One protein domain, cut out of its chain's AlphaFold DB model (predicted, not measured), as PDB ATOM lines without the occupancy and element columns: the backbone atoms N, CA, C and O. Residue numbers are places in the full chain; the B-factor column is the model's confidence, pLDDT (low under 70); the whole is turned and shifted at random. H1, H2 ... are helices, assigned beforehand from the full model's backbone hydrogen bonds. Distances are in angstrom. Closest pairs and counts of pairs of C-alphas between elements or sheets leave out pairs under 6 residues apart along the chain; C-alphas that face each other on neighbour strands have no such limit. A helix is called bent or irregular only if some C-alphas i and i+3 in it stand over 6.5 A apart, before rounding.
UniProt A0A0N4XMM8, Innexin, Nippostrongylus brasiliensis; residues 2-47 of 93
ATOM      1  N   ASN A   2     120.522 111.296 147.964       82.12
ATOM      2  CA  ASN A   2     121.096 110.989 149.274       82.12
ATOM      3  C   ASN A   2     122.426 110.246 149.097       82.12
ATOM      4  O   ASN A   2     122.448 109.166 148.510       82.12
ATOM      5  N   VAL A   3     123.520 110.807 149.612       82.44
ATOM      6  CA  VAL A   3     124.880 110.240 149.500       82.44
ATOM      7  C   VAL A   3     124.930 108.795 150.005       82.44
ATOM      8  O   VAL A   3     125.505 107.927 149.356       82.44
ATOM      9  N   VAL A   4     124.232 108.516 151.111       79.25
ATOM     10  CA  VAL A   4     124.104 107.174 151.706       79.25
ATOM     11  C   VAL A   4     123.524 106.163 150.715       79.25
ATOM     12  O   VAL A   4     123.986 105.033 150.621       79.25
ATOM     13  N   GLN A   5     122.538 106.584 149.931       81.50
ATOM     14  CA  GLN A   5     121.859 105.729 148.962       81.50
ATOM     15  C   GLN A   5     122.752 105.440 147.749       81.50
ATOM     16  O   GLN A   5     122.716 104.338 147.215       81.50
ATOM     17  N   GLY A   6     123.610 106.392 147.359       81.06
ATOM     18  CA  GLY A   6     124.641 106.173 146.339       81.06
ATOM     19  C   GLY A   6     125.715 105.179 146.788       81.06
ATOM     20  O   GLY A   6     126.083 104.290 146.025       81.06
ATOM     21  N   LEU A   7     126.163 105.282 148.042       80.50
ATOM     22  CA  LEU A   7     127.147 104.361 148.622       80.50
ATOM     23  C   LEU A   7     126.596 102.935 148.765       80.50
ATOM     24  O   LEU A   7     127.285 101.974 148.433       80.50
ATOM     25  N   LEU A   8     125.339 102.791 149.200       79.62
ATOM     26  CA  LEU A   8     124.680 101.485 149.319       79.62
ATOM     27  C   LEU A   8     124.497 100.805 147.958       79.62
ATOM     28  O   LEU A   8     124.728  99.604 147.839       79.62
ATOM     29  N   SER A   9     124.141 101.566 146.923       81.25
ATOM     30  CA  SER A   9     124.046 101.034 145.559       81.25
ATOM     31  C   SER A   9     125.406 100.593 145.014       81.25
ATOM     32  O   SER A   9     125.479  99.567 144.344       81.25
ATOM     33  N   ALA A  10     126.488 101.310 145.337       76.69
ATOM     34  CA  ALA A  10     127.836 100.973 144.875       76.69
ATOM     35  C   ALA A  10     128.382  99.665 145.475       76.69
ATOM     36  O   ALA A  10     129.192  98.999 144.838       76.69
ATOM     37  N   VAL A  11     127.939  99.292 146.681       77.62
ATOM     38  CA  VAL A  11     128.376  98.060 147.365       77.62
ATOM     39  C   VAL A  11     127.415  96.882 147.165       77.62
ATOM     40  O   VAL A  11     127.717  95.755 147.559       77.62
ATOM     41  N   SER A  12     126.248  97.129 146.562       80.25
ATOM     42  CA  SER A  12     125.224  96.106 146.362       80.25
ATOM     43  C   SER A  12     125.740  94.959 145.483       80.25
ATOM     44  O   SER A  12     126.382  95.202 144.457       80.25
ATOM     45  N   PRO A  13     125.506  93.694 145.878       76.81
ATOM     46  CA  PRO A  13     126.094  92.580 145.168       76.81
ATOM     47  C   PRO A  13     125.400  92.345 143.823       76.81
ATOM     48  O   PRO A  13     124.191  92.105 143.773       76.81
ATOM     49  N   LEU A  14     126.170  92.360 142.735       78.75
ATOM     50  CA  LEU A  14     125.666  92.064 141.396       78.75
ATOM     51  C   LEU A  14     125.280  90.580 141.277       78.75
ATOM     52  O   LEU A  14     125.943  89.710 141.844       78.75
ATOM     53  N   SER A  15     124.204  90.283 140.542       76.88
ATOM     54  CA  SER A  15     123.661  88.921 140.414       76.88
ATOM     55  C   SER A  15     124.626  87.934 139.739       76.88
ATOM     56  O   SER A  15     124.664  86.778 140.145       76.88
ATOM     57  N   ASP A  16     125.449  88.388 138.791       77.62
ATOM     58  CA  ASP A  16     126.268  87.515 137.930       77.62
ATOM     59  C   ASP A  16     127.686  87.202 138.452       77.62
ATOM     60  O   ASP A  16     128.481  86.600 137.738       77.62
ATOM     61  N   GLY A  17     128.035  87.583 139.686       78.81
ATOM     62  CA  GLY A  17     129.370  87.320 140.251       78.81
ATOM     63  C   GLY A  17     129.483  85.973 140.970       78.81
ATOM     64  O   GLY A  17     128.564  85.590 141.711       78.81
ATOM     65  N   ASP A  18     130.627  85.300 140.815       90.06
ATOM     66  CA  ASP A  18     130.963  84.094 141.575       90.06
ATOM     67  C   ASP A  18     131.292  84.418 143.051       90.06
ATOM     68  O   ASP A  18     131.239  85.569 143.504       90.06
ATOM     69  N   PHE A  19     131.564  83.391 143.860       88.25
ATOM     70  CA  PHE A  19     131.845  83.595 145.284       88.25
ATOM     71  C   PHE A  19     133.124  84.413 145.524       88.25
ATOM     72  O   PHE A  19     133.156  85.243 146.437       88.25
ATOM     73  N   ALA A  20     134.163  84.190 144.718       90.31
ATOM     74  CA  ALA A  20     135.450  84.854 144.883       90.31
ATOM     75  C   ALA A  20     135.346  86.350 144.553       90.31
ATOM     76  O   ALA A  20     135.895  87.180 145.286       90.31
ATOM     77  N   ASP A  21     134.575  86.706 143.529       87.81
ATOM     78  CA  ASP A  21     134.293  88.092 143.172       87.81
ATOM     79  C   ASP A  21     133.577  88.808 144.321       87.81
ATOM     80  O   ASP A  21     134.037  89.846 144.807       87.81
ATOM     81  N   ARG A  22     132.490  88.216 144.832       86.81
ATOM     82  CA  ARG A  22     131.686  88.793 145.929       86.81
ATOM     83  C   ARG A  22     132.492  88.999 147.207       86.81
ATOM     84  O   ARG A  22     132.279  89.997 147.901       86.81
ATOM     85  N   LEU A  23     133.407  88.081 147.516       89.88
ATOM     86  CA  LEU A  23     134.282  88.200 148.678       89.88
ATOM     87  C   LEU A  23     135.158  89.456 148.579       89.88
ATOM     88  O   LEU A  23     135.227  90.220 149.537       89.88
ATOM     89  N   ASN A  24     135.760  89.710 147.416       89.00
ATOM     90  CA  ASN A  24     136.712  90.806 147.240       89.00
ATOM     91  C   ASN A  24     136.046  92.188 147.157       89.00
ATOM     92  O   ASN A  24     136.433  93.087 147.903       89.00
ATOM     93  N   TYR A  25     135.054  92.396 146.278       85.56
ATOM     94  CA  TYR A  25     134.514  93.756 146.086       85.56
ATOM     95  C   TYR A  25     133.498  94.158 147.160       85.56
ATOM     96  O   TYR A  25     133.451  95.329 147.537       85.56
ATOM     97  N   CYS A  26     132.690  93.216 147.654       87.12
ATOM     98  CA  CYS A  26     131.621  93.506 148.606       87.12
ATOM     99  C   CYS A  26     132.076  93.226 150.039       87.12
ATOM    100  O   CYS A  26     132.170  94.148 150.846       87.12
ATOM    101  N   VAL A  27     132.408  91.971 150.360       89.69
ATOM    102  CA  VAL A  27     132.642  91.561 151.754       89.69
ATOM    103  C   VAL A  27     133.886  92.228 152.339       89.69
ATOM    104  O   VAL A  27     133.804  92.809 153.422       89.69
ATOM    105  N   THR A  28     135.021  92.203 151.636       92.62
ATOM    106  CA  THR A  28     136.255  92.839 152.116       92.62
ATOM    107  C   THR A  28     136.084  94.350 152.248       92.62
ATOM    108  O   THR A  28     136.411  94.902 153.296       92.62
ATOM    109  N   THR A  29     135.517  95.023 151.242       90.75
ATOM    110  CA  THR A  29     135.302  96.480 151.281       90.75
ATOM    111  C   THR A  29     134.378  96.890 152.427       90.75
ATOM    112  O   THR A  29     134.734  97.770 153.211       90.75
ATOM    113  N   VAL A  30     133.219  96.236 152.578       90.56
ATOM    114  CA  VAL A  30     132.287  96.510 153.685       90.56
ATOM    115  C   VAL A  30     132.957  96.224 155.026       90.56
ATOM    116  O   VAL A  30     132.862  97.042 155.938       90.56
ATOM    117  N   GLY A  31     133.685  95.113 155.140       94.12
ATOM    118  CA  GLY A  31     134.428  94.761 156.348       94.12
ATOM    119  C   GLY A  31     135.457  95.824 156.742       94.12
ATOM    120  O   GLY A  31     135.492  96.236 157.900       94.12
ATOM    121  N   LEU A  32     136.244  96.323 155.786       94.38
ATOM    122  CA  LEU A  32     137.231  97.381 156.023       94.38
ATOM    123  C   LEU A  32     136.577  98.708 156.422       94.38
ATOM    124  O   LEU A  32     137.080  99.384 157.319       94.38
ATOM    125  N   VAL A  33     135.452  99.073 155.802       92.25
ATOM    126  CA  VAL A  33     134.696 100.288 156.154       92.25
ATOM    127  C   VAL A  33     134.103 100.183 157.559       92.25
ATOM    128  O   VAL A  33     134.168 101.138 158.329       92.25
ATOM    129  N   LEU A  34     133.557  99.024 157.930       92.94
ATOM    130  CA  LEU A  34     133.043  98.806 159.282       92.94
ATOM    131  C   LEU A  34     134.168  98.814 160.321       92.94
ATOM    132  O   LEU A  34     134.025  99.444 161.365       92.94
ATOM    133  N   ALA A  35     135.298  98.167 160.028       95.06
ATOM    134  CA  ALA A  35     136.456  98.154 160.914       95.06
ATOM    135  C   ALA A  35     137.041  99.561 161.109       95.06
ATOM    136  O   ALA A  35     137.338  99.949 162.238       95.06
ATOM    137  N   SER A  36     137.162 100.352 160.040       94.00
ATOM    138  CA  SER A  36     137.668 101.724 160.130       94.00
ATOM    139  C   SER A  36     136.719 102.635 160.909       94.00
ATOM    140  O   SER A  36     137.179 103.401 161.761       94.00
ATOM    141  N   ALA A  37     135.407 102.509 160.692       92.00
ATOM    142  CA  ALA A  37     134.397 103.235 161.453       92.00
ATOM    143  C   ALA A  37     134.421 102.841 162.937       92.00
ATOM    144  O   ALA A  37     134.332 103.712 163.799       92.00
ATOM    145  N   PHE A  38     134.598 101.552 163.241       92.44
ATOM    146  CA  PHE A  38     134.688 101.053 164.613       92.44
ATOM    147  C   PHE A  38     135.928 101.587 165.340       92.44
ATOM    148  O   PHE A  38     135.800 102.153 166.425       92.44
ATOM    149  N   ILE A  39     137.113 101.471 164.727       92.19
ATOM    150  CA  ILE A  39     138.373 101.964 165.305       92.19
ATOM    151  C   ILE A  39     138.301 103.480 165.519       92.19
ATOM    152  O   ILE A  39     138.591 103.959 166.612       92.19
ATOM    153  N   SER A  40     137.846 104.229 164.510       90.31
ATOM    154  CA  SER A  40     137.727 105.690 164.602       90.31
ATOM    155  C   SER A  40     136.692 106.111 165.644       90.31
ATOM    156  O   SER A  40     136.923 107.054 166.392       90.31
ATOM    157  N   GLY A  41     135.561 105.404 165.732       88.00
ATOM    158  CA  GLY A  41     134.528 105.667 166.733       88.00
ATOM    159  C   GLY A  41     135.047 105.510 168.162       88.00
ATOM    160  O   GLY A  41     134.723 106.324 169.029       88.00
ATOM    161  N   TRP A  42     135.915 104.522 168.398       84.44
ATOM    162  CA  TRP A  42     136.539 104.311 169.705       84.44
ATOM    163  C   TRP A  42     137.466 105.464 170.113       84.44
ATOM    164  O   TRP A  42     137.521 105.814 171.292       84.44
ATOM    165  N   SER A  43     138.123 106.109 169.144       83.62
ATOM    166  CA  SER A  43     138.957 107.294 169.376       83.62
ATOM    167  C   SER A  43     138.172 108.548 169.786       83.62
ATOM    168  O   SER A  43     138.781 109.457 170.339       83.62
ATOM    169  N   PHE A  44     136.859 108.626 169.524       79.12
ATOM    170  CA  PHE A  44     136.030 109.797 169.866       79.12
ATOM    171  C   PHE A  44     135.231 109.641 171.163       79.12
ATOM    172  O   PHE A  44     134.982 110.627 171.851       79.12
ATOM    173  N   VAL A  45     134.768 108.425 171.465       80.19
ATOM    174  CA  VAL A  45     133.907 108.167 172.634       80.19
ATOM    175  C   VAL A  45     134.730 107.788 173.869       80.19
ATOM    176  O   VAL A  45     134.289 108.013 174.994       80.19
ATOM    177  N   GLY A  46     135.915 107.204 173.671       78.94
ATOM    178  CA  GLY A  46     136.806 106.771 174.744       78.94
ATOM    179  C   GLY A  46     138.084 107.599 174.849       78.94
ATOM    180  O   GLY A  46     138.312 108.542 174.099       78.94
ATOM    181  N   SER A  47     138.950 107.195 175.777       81.56
ATOM    182  CA  SER A  47     140.327 107.683 175.855       81.56
ATOM    183  C   SER A  47     141.235 106.725 175.070       81.56
ATOM    184  O   SER A  47     141.479 105.614 175.555       81.56
TER     185      SER A  47
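What this domain is: This is residues 2 to 47 of the 93 residues of the protein "Innexin" of Nippostrongylus brasiliensis (UniProt A0A0N4XMM8). One long helix, H2, makes the longest axis, and the short helix H1 folds back from it as the other arm of a flat, open V, with a loop, residues 12 to 18, at the base. Residues 31 to 47 and 2 to 9 stick out. The printed part has 46 residues, H1 then H2, all helix, no named strand; it is only just loose, close to extended, with a radius of gyration of the C-alphas of 13.7 A and spans of 45 by 27 by 7 A.

How they stand to each other: H2, residues 19 to 45, has a kink of 26 degrees near residue 28; it is neither bent nor irregular, but only just: C-alphas 25 and 28 are 6.3 A apart. H1, residues 3 to 11, and H2 form a helical hairpin. They only just touch, with 3 pairs of C-alphas within 8 A, on H2 by residues 25 to 30 alone; the closest C-alphas, of Val 11 and Cys 26, are 5.7 A apart. They run opposite ways at 38 degrees, only just a steep tilt. Every O i to N i+4 pair is within hydrogen-bond range in H1, 20 of 23 in H2.

Where its parts are: H2 measures 36.8 A from C-alpha 19 to C-alpha 45 at (133.907, 108.167, 172.634). H1 measures 12.9 A from C-alpha 3 at (124.880, 110.240, 149.500) to C-alpha 11.

The domain as a whole: The C-alphas farthest apart, of Asp 16 and Ser 47, are 45.2 A apart. The printed part has no cut, the link is short, and no printed residue is under 70 in pLDDT.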